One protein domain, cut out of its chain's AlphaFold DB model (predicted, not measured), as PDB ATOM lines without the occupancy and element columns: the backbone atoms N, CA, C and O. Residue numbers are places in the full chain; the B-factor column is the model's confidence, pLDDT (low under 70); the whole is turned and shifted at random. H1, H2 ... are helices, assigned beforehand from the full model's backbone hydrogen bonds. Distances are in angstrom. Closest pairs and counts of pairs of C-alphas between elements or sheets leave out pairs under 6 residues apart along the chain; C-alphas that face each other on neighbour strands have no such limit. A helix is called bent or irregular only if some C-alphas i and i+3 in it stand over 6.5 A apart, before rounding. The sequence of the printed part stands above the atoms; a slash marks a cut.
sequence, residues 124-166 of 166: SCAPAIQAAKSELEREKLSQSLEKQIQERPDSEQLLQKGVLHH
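Overview. This is residues 124 to 166 of the 166 residues of the protein "Hypothetical protein" of Vannella sp. CB-2014 (UniProt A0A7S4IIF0). One long helix, H1, makes most of a thin rod, and a tight link at its far end leads on to a small head made of the short helix H2 and the last printed residues. H1 and H2 stay apart, and most of the long helix stands free. The printed part has 43 residues with two named helices, H1 then H2, and no named strand; its class is all helix. The whole is extended, with a radius of gyration of the C-alphas of 17.9 A and spans of 53 by 18 by 11 A.

Along the chain. The printed part begins at Ser 124, with its C-alpha at (-20.718, -6.940, -27.985). H1 holds residues 127 to 150, from C-alpha 127 at (-18.927, -9.928, -36.339) to C-alpha 150 at (-25.923, -37.922, -15.385), a length of 35.7 A. H1 is irregular: C-alphas 128 and 131 are 7.2 A apart. H2 holds residues 155 to 160 and measures 8.8 A from first to last C-alpha, ending with C-alpha 160 at (-38.641, -38.678, -0.561).

Arrangement. H1 and H2 are apart, with no C-alpha of the one within 8 A of the other. The link between them has 4 residues and is tight. Residues 134 to 154, of which 134 to 150 belong to H1, stand free. Residues 157 to 162, of which 157 to 160 belong to H2, stand free too. In H2 every O i to N i+4 pair is within hydrogen-bond range; in H1 18 of 20 are.

Size, cuts and confidence. The two C-alphas farthest apart are those of Ala 128 and His 166, at 53.7 A. The printed part has no cut and ends at His 166, the chain's last residue. The mean pLDDT of the printed part is 92.0, and no printed residue is under 70.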
ATOM      1  N   SER A 124     -21.663  -8.061 -27.859       85.12
ATOM      2  CA  SER A 124     -20.718  -6.940 -27.985       85.12
ATOM      3  C   SER A 124     -19.452  -7.325 -28.775       85.12
ATOM      4  O   SER A 124     -18.551  -6.519 -28.997       85.12
ATOM      5  N   CYS A 125     -19.349  -8.585 -29.202       86.44
ATOM      6  CA  CYS A 125     -18.202  -9.094 -29.943       86.44
ATOM      7  C   CYS A 125     -18.233  -8.649 -31.413       86.44
ATOM      8  O   CYS A 125     -19.295  -8.443 -32.001       86.44
ATOM      9  N   ALA A 126     -17.055  -8.537 -32.031       90.56
ATOM     10  CA  ALA A 126     -16.952  -8.223 -33.453       90.56
ATOM     11  C   ALA A 126     -17.618  -9.318 -34.320       90.56
ATOM     12  O   ALA A 126     -17.503 -10.502 -33.981       90.56
ATOM     13  N   PRO A 127     -18.223  -8.968 -35.478       91.56
ATOM     14  CA  PRO A 127     -18.927  -9.928 -36.339       91.56
ATOM     15  C   PRO A 127     -18.085 -11.144 -36.745       91.56
ATOM     16  O   PRO A 127     -18.604 -12.248 -36.867       91.56
ATOM     17  N   ALA A 128     -16.770 -10.960 -36.903       94.06
ATOM     18  CA  ALA A 128     -15.852 -12.025 -37.302       94.06
ATOM     19  C   ALA A 128     -15.695 -13.148 -36.254       94.06
ATOM     20  O   ALA A 128     -15.388 -14.275 -36.624       94.06
ATOM     21  N   ILE A 129     -15.893 -12.859 -34.960       94.19
ATOM     22  CA  ILE A 129     -15.649 -13.813 -33.855       94.19
ATOM     23  C   ILE A 129     -16.965 -14.365 -33.284       94.19
ATOM     24  O   ILE A 129     -16.970 -15.373 -32.579       94.19
ATOM     25  N   GLN A 130     -18.098 -13.747 -33.618       92.38
ATOM     26  CA  GLN A 130     -19.418 -14.110 -33.102       92.38
ATOM     27  C   GLN A 130     -19.756 -15.596 -33.310       92.38
ATOM     28  O   GLN A 130     -20.270 -16.242 -32.399       92.38
ATOM     29  N   ALA A 131     -19.408 -16.154 -34.475       92.44
ATOM     30  CA  ALA A 131     -19.627 -17.568 -34.776       92.44
ATOM     31  C   ALA A 131     -18.838 -18.495 -33.833       92.44
ATOM     32  O   ALA A 131     -19.434 -19.343 -33.174       92.44
ATOM     33  N   ALA A 132     -17.525 -18.275 -33.698       94.06
ATOM     34  CA  ALA A 132     -16.657 -19.082 -32.835       94.06
ATOM     35  C   ALA A 132     -17.050 -18.979 -31.354       94.06
ATOM     36  O   ALA A 132     -17.026 -19.967 -30.622       94.06
ATOM     37  N   LYS A 133     -17.460 -17.785 -30.907       93.00
ATOM     38  CA  LYS A 133     -17.991 -17.591 -29.555       93.00
ATOM     39  C   LYS A 133     -19.263 -18.415 -29.336       93.00
ATOM     40  O   LYS A 133     -19.336 -19.146 -28.353       93.00
ATOM     41  N   SER A 134     -20.241 -18.315 -30.239       92.00
ATOM     42  CA  SER A 134     -21.513 -19.037 -30.110       92.00
ATOM     43  C   SER A 134     -21.324 -20.556 -30.131       92.00
ATOM     44  O   SER A 134     -22.063 -21.265 -29.450       92.00
ATOM     45  N   GLU A 135     -20.368 -21.056 -30.911       94.69
ATOM     46  CA  GLU A 135     -20.013 -22.476 -30.949       94.69
ATOM     47  C   GLU A 135     -19.411 -22.929 -29.617       94.69
ATOM     48  O   GLU A 135     -19.914 -23.867 -29.000       94.69
ATOM     49  N   LEU A 136     -18.431 -22.184 -29.100       94.62
ATOM     50  CA  LEU A 136     -17.822 -22.455 -27.800       94.62
ATOM     51  C   LEU A 136     -18.848 -22.418 -26.655       94.62
ATOM     52  O   LEU A 136     -18.812 -23.252 -25.751       94.62
ATOM     53  N   GLU A 137     -19.760 -21.446 -26.660       94.00
ATOM     54  CA  GLU A 137     -20.833 -21.350 -25.666       94.00
ATOM     55  C   GLU A 137     -21.796 -22.533 -25.754       94.00
ATOM     56  O   GLU A 137     -22.185 -23.086 -24.725       94.00
ATOM     57  N   ARG A 138     -22.132 -22.973 -26.971       96.25
ATOM     58  CA  ARG A 138     -22.972 -24.151 -27.192       96.25
ATOM     59  C   ARG A 138     -22.303 -25.427 -26.682       96.25
ATOM     60  O   ARG A 138     -22.966 -26.222 -26.018       96.25
ATOM     61  N   GLU A 139     -21.015 -25.619 -26.954       97.75
ATOM     62  CA  GLU A 139     -20.262 -26.772 -26.454       97.75
ATOM     63  C   GLU A 139     -20.192 -26.770 -24.927       97.75
ATOM     64  O   GLU A 139     -20.542 -27.767 -24.295       97.75
ATOM     65  N   LYS A 140     -19.845 -25.632 -24.316       97.25
ATOM     66  CA  LYS A 140     -19.845 -25.486 -22.854       97.25
ATOM     67  C   LYS A 140     -21.210 -25.806 -22.244       97.25
ATOM     68  O   LYS A 140     -21.277 -26.516 -21.242       97.25
ATOM     69  N   LEU A 141     -22.294 -25.315 -22.852       97.12
ATOM     70  CA  LEU A 141     -23.654 -25.606 -22.405       97.12
ATOM     71  C   LEU A 141     -23.962 -27.104 -22.514       97.12
ATOM     72  O   LEU A 141     -24.477 -27.682 -21.562       97.12
ATOM     73  N   SER A 142     -23.613 -27.744 -23.634       97.56
ATOM     74  CA  SER A 142     -23.840 -29.182 -23.827       97.56
ATOM     75  C   SER A 142     -23.093 -30.037 -22.804       97.56
ATOM     76  O   SER A 142     -23.699 -30.917 -22.204       97.56
ATOM     77  N   GLN A 143     -21.821 -29.732 -22.527       97.06
ATOM     78  CA  GLN A 143     -21.027 -30.447 -21.524       97.06
ATOM     79  C   GLN A 143     -21.609 -30.274 -20.115       97.06
ATOM     80  O   GLN A 143     -21.654 -31.226 -19.336       97.06
ATOM     81  N   SER A 144     -22.087 -29.068 -19.789       97.38
ATOM     82  CA  SER A 144     -22.742 -28.786 -18.508       97.38
ATOM     83  C   SER A 144     -24.056 -29.559 -18.351       97.38
ATOM     84  O   SER A 144     -24.284 -30.193 -17.321       97.38
ATOM     85  N   LEU A 145     -24.904 -29.550 -19.386       97.06
ATOM     86  CA  LEU A 145     -26.178 -30.273 -19.393       97.06
ATOM     87  C   LEU A 145     -25.973 -31.786 -19.308       97.06
ATOM     88  O   LEU A 145     -26.672 -32.446 -18.547       97.06
ATOM     89  N   GLU A 146     -24.989 -32.322 -20.028       96.81
ATOM     90  CA  GLU A 146     -24.629 -33.740 -19.979       96.81
ATOM     91  C   GLU A 146     -24.315 -34.179 -18.543       96.81
ATOM     92  O   GLU A 146     -24.898 -35.137 -18.037       96.81
ATOM     93  N   LYS A 147     -23.480 -33.412 -17.829       95.69
ATOM     94  CA  LYS A 147     -23.167 -33.694 -16.423       95.69
ATOM     95  C   LYS A 147     -24.413 -33.641 -15.525       95.69
ATOM     96  O   LYS A 147     -24.606 -34.521 -14.691       95.69
ATOM     97  N   GLN A 148     -25.271 -32.632 -15.694       95.69
ATOM     98  CA  GLN A 148     -26.497 -32.488 -14.893       95.69
ATOM     99  C   GLN A 148     -27.504 -33.619 -15.137       95.69
ATOM    100  O   GLN A 148     -28.229 -34.006 -14.223       95.69
ATOM    101  N   ILE A 149     -27.553 -34.152 -16.356       94.75
ATOM    102  CA  ILE A 149     -28.409 -35.286 -16.706       94.75
ATOM    103  C   ILE A 149     -27.863 -36.587 -16.104       94.75
ATOM    104  O   ILE A 149     -28.654 -37.415 -15.661       94.75
ATOM    105  N   GLN A 150     -26.541 -36.761 -16.039       93.88
ATOM    106  CA  GLN A 150     -25.923 -37.922 -15.385       93.88
ATOM    107  C   GLN A 150     -26.194 -37.954 -13.875       93.88
ATOM    108  O   GLN A 150     -26.432 -39.018 -13.314       93.88
ATOM    109  N   GLU A 151     -26.213 -36.791 -13.221       93.19
ATOM    110  CA  GLU A 151     -26.534 -36.642 -11.793       93.19
ATOM    111  C   GLU A 151     -28.053 -36.548 -11.522       93.19
ATOM    112  O   GLU A 151     -28.480 -36.120 -10.444       93.19
ATOM    113  N   ARG A 152     -28.897 -36.920 -12.494       93.56
ATOM    114  CA  ARG A 152     -30.354 -36.829 -12.368       93.56
ATOM    115  C   ARG A 152     -30.860 -37.727 -11.223       93.56
ATOM    116  O   ARG A 152     -30.606 -38.927 -11.250       93.56
ATOM    117  N   PRO A 153     -31.632 -37.187 -10.259       90.69
ATOM    118  CA  PRO A 153     -32.223 -37.983  -9.186       90.69
ATOM    119  C   PRO A 153     -33.226 -39.011  -9.712       90.69
ATOM    120  O   PRO A 153     -34.075 -38.682 -10.549       90.69
ATOM    121  N   ASP A 154     -33.179 -40.215  -9.150       91.25
ATOM    122  CA  ASP A 154     -34.159 -41.266  -9.423       91.25
ATOM    123  C   ASP A 154     -35.528 -40.956  -8.796       91.25
ATOM    124  O   ASP A 154     -35.658 -40.149  -7.869       91.25
ATOM    125  N   SER A 155     -36.581 -41.616  -9.290       90.00
ATOM    126  CA  SER A 155     -37.972 -41.351  -8.887       90.00
ATOM    127  C   SER A 155     -38.208 -41.487  -7.382       90.00
ATOM    128  O   SER A 155     -38.962 -40.706  -6.806       90.00
ATOM    129  N   GLU A 156     -37.534 -42.432  -6.726       88.88
ATOM    130  CA  GLU A 156     -37.614 -42.618  -5.273       88.88
ATOM    131  C   GLU A 156     -37.042 -41.423  -4.504       88.88
ATOM    132  O   GLU A 156     -37.634 -40.960  -3.528       88.88
ATOM    133  N   GLN A 157     -35.934 -40.854  -4.984       88.12
ATOM    134  CA  GLN A 157     -35.333 -39.664  -4.378       88.12
ATOM    135  C   GLN A 157     -36.249 -38.441  -4.520       88.12
ATOM    136  O   GLN A 157     -36.271 -37.572  -3.647       88.12
ATOM    137  N   LEU A 158     -37.027 -38.372  -5.603       90.44
ATOM    138  CA  LEU A 158     -38.011 -37.309  -5.819       90.44
ATOM    139  C   LEU A 158     -39.266 -37.478  -4.948       90.44
ATOM    140  O   LEU A 158     -39.789 -36.473  -4.462       90.44
ATOM    141  N   LEU A 159     -39.707 -38.718  -4.698       89.44
ATOM    142  CA  LEU A 159     -40.771 -39.040  -3.737       89.44
ATOM    143  C   LEU A 159     -40.367 -38.643  -2.313       89.44
ATOM    144  O   LEU A 159     -41.126 -37.978  -1.611       89.44
ATOM    145  N   GLN A 160     -39.144 -38.992  -1.900       90.00
ATOM    146  CA  GLN A 160     -38.641 -38.678  -0.561       90.00
ATOM    147  C   GLN A 160     -38.487 -37.168  -0.332       90.00
ATOM    148  O   GLN A 160     -38.747 -36.674   0.764       90.00
ATOM    149  N   LYS A 161     -38.102 -36.420  -1.371       89.00
ATOM    150  CA  LYS A 161     -38.031 -34.951  -1.332       89.00
ATOM    151  C   LYS A 161     -39.405 -34.271  -1.416       89.00
ATOM    152  O   LYS A 161     -39.458 -33.046  -1.377       89.00
ATOM    153  N   GLY A 162     -40.495 -35.033  -1.546       85.50
ATOM    154  CA  GLY A 162     -41.856 -34.505  -1.651       85.50
ATOM    155  C   GLY A 162     -42.116 -33.708  -2.932       85.50
ATOM    156  O   GLY A 162     -43.051 -32.921  -2.971       85.50
ATOM    157  N   VAL A 163     -41.276 -33.878  -3.958       90.81
ATOM    158  CA  VAL A 163     -41.429 -33.222  -5.268       90.81
ATOM    159  C   VAL A 163     -42.346 -34.045  -6.169       90.81
ATOM    160  O   VAL A 163     -43.128 -33.491  -6.937       90.81
ATOM    161  N   LEU A 164     -42.249 -35.373  -6.073       84.69
ATOM    162  CA  LEU A 164     -43.179 -36.301  -6.702       84.69
ATOM    163  C   LEU A 164     -44.159 -36.796  -5.632       84.69
ATOM    164  O   LEU A 164     -43.744 -37.163  -4.532       84.69
ATOM    165  N   HIS A 165     -45.449 -36.811  -5.951       82.69
ATOM    166  CA  HIS A 165     -46.486 -37.404  -5.108       82.69
ATOM    167  C   HIS A 165     -47.044 -38.652  -5.797       82.69
ATOM    168  O   HIS A 165     -46.955 -38.767  -7.020       82.69
ATOM    169  N   HIS A 166     -47.529 -39.597  -4.992       72.69
ATOM    170  CA  HIS A 166     -48.029 -40.903  -5.430       72.69
ATOM    171  C   HIS A 166     -49.385 -40.777  -6.126       72.69
ATOM    172  O   HIS A 166     -50.206 -39.960  -5.648       72.69
TER     173      HIS A 166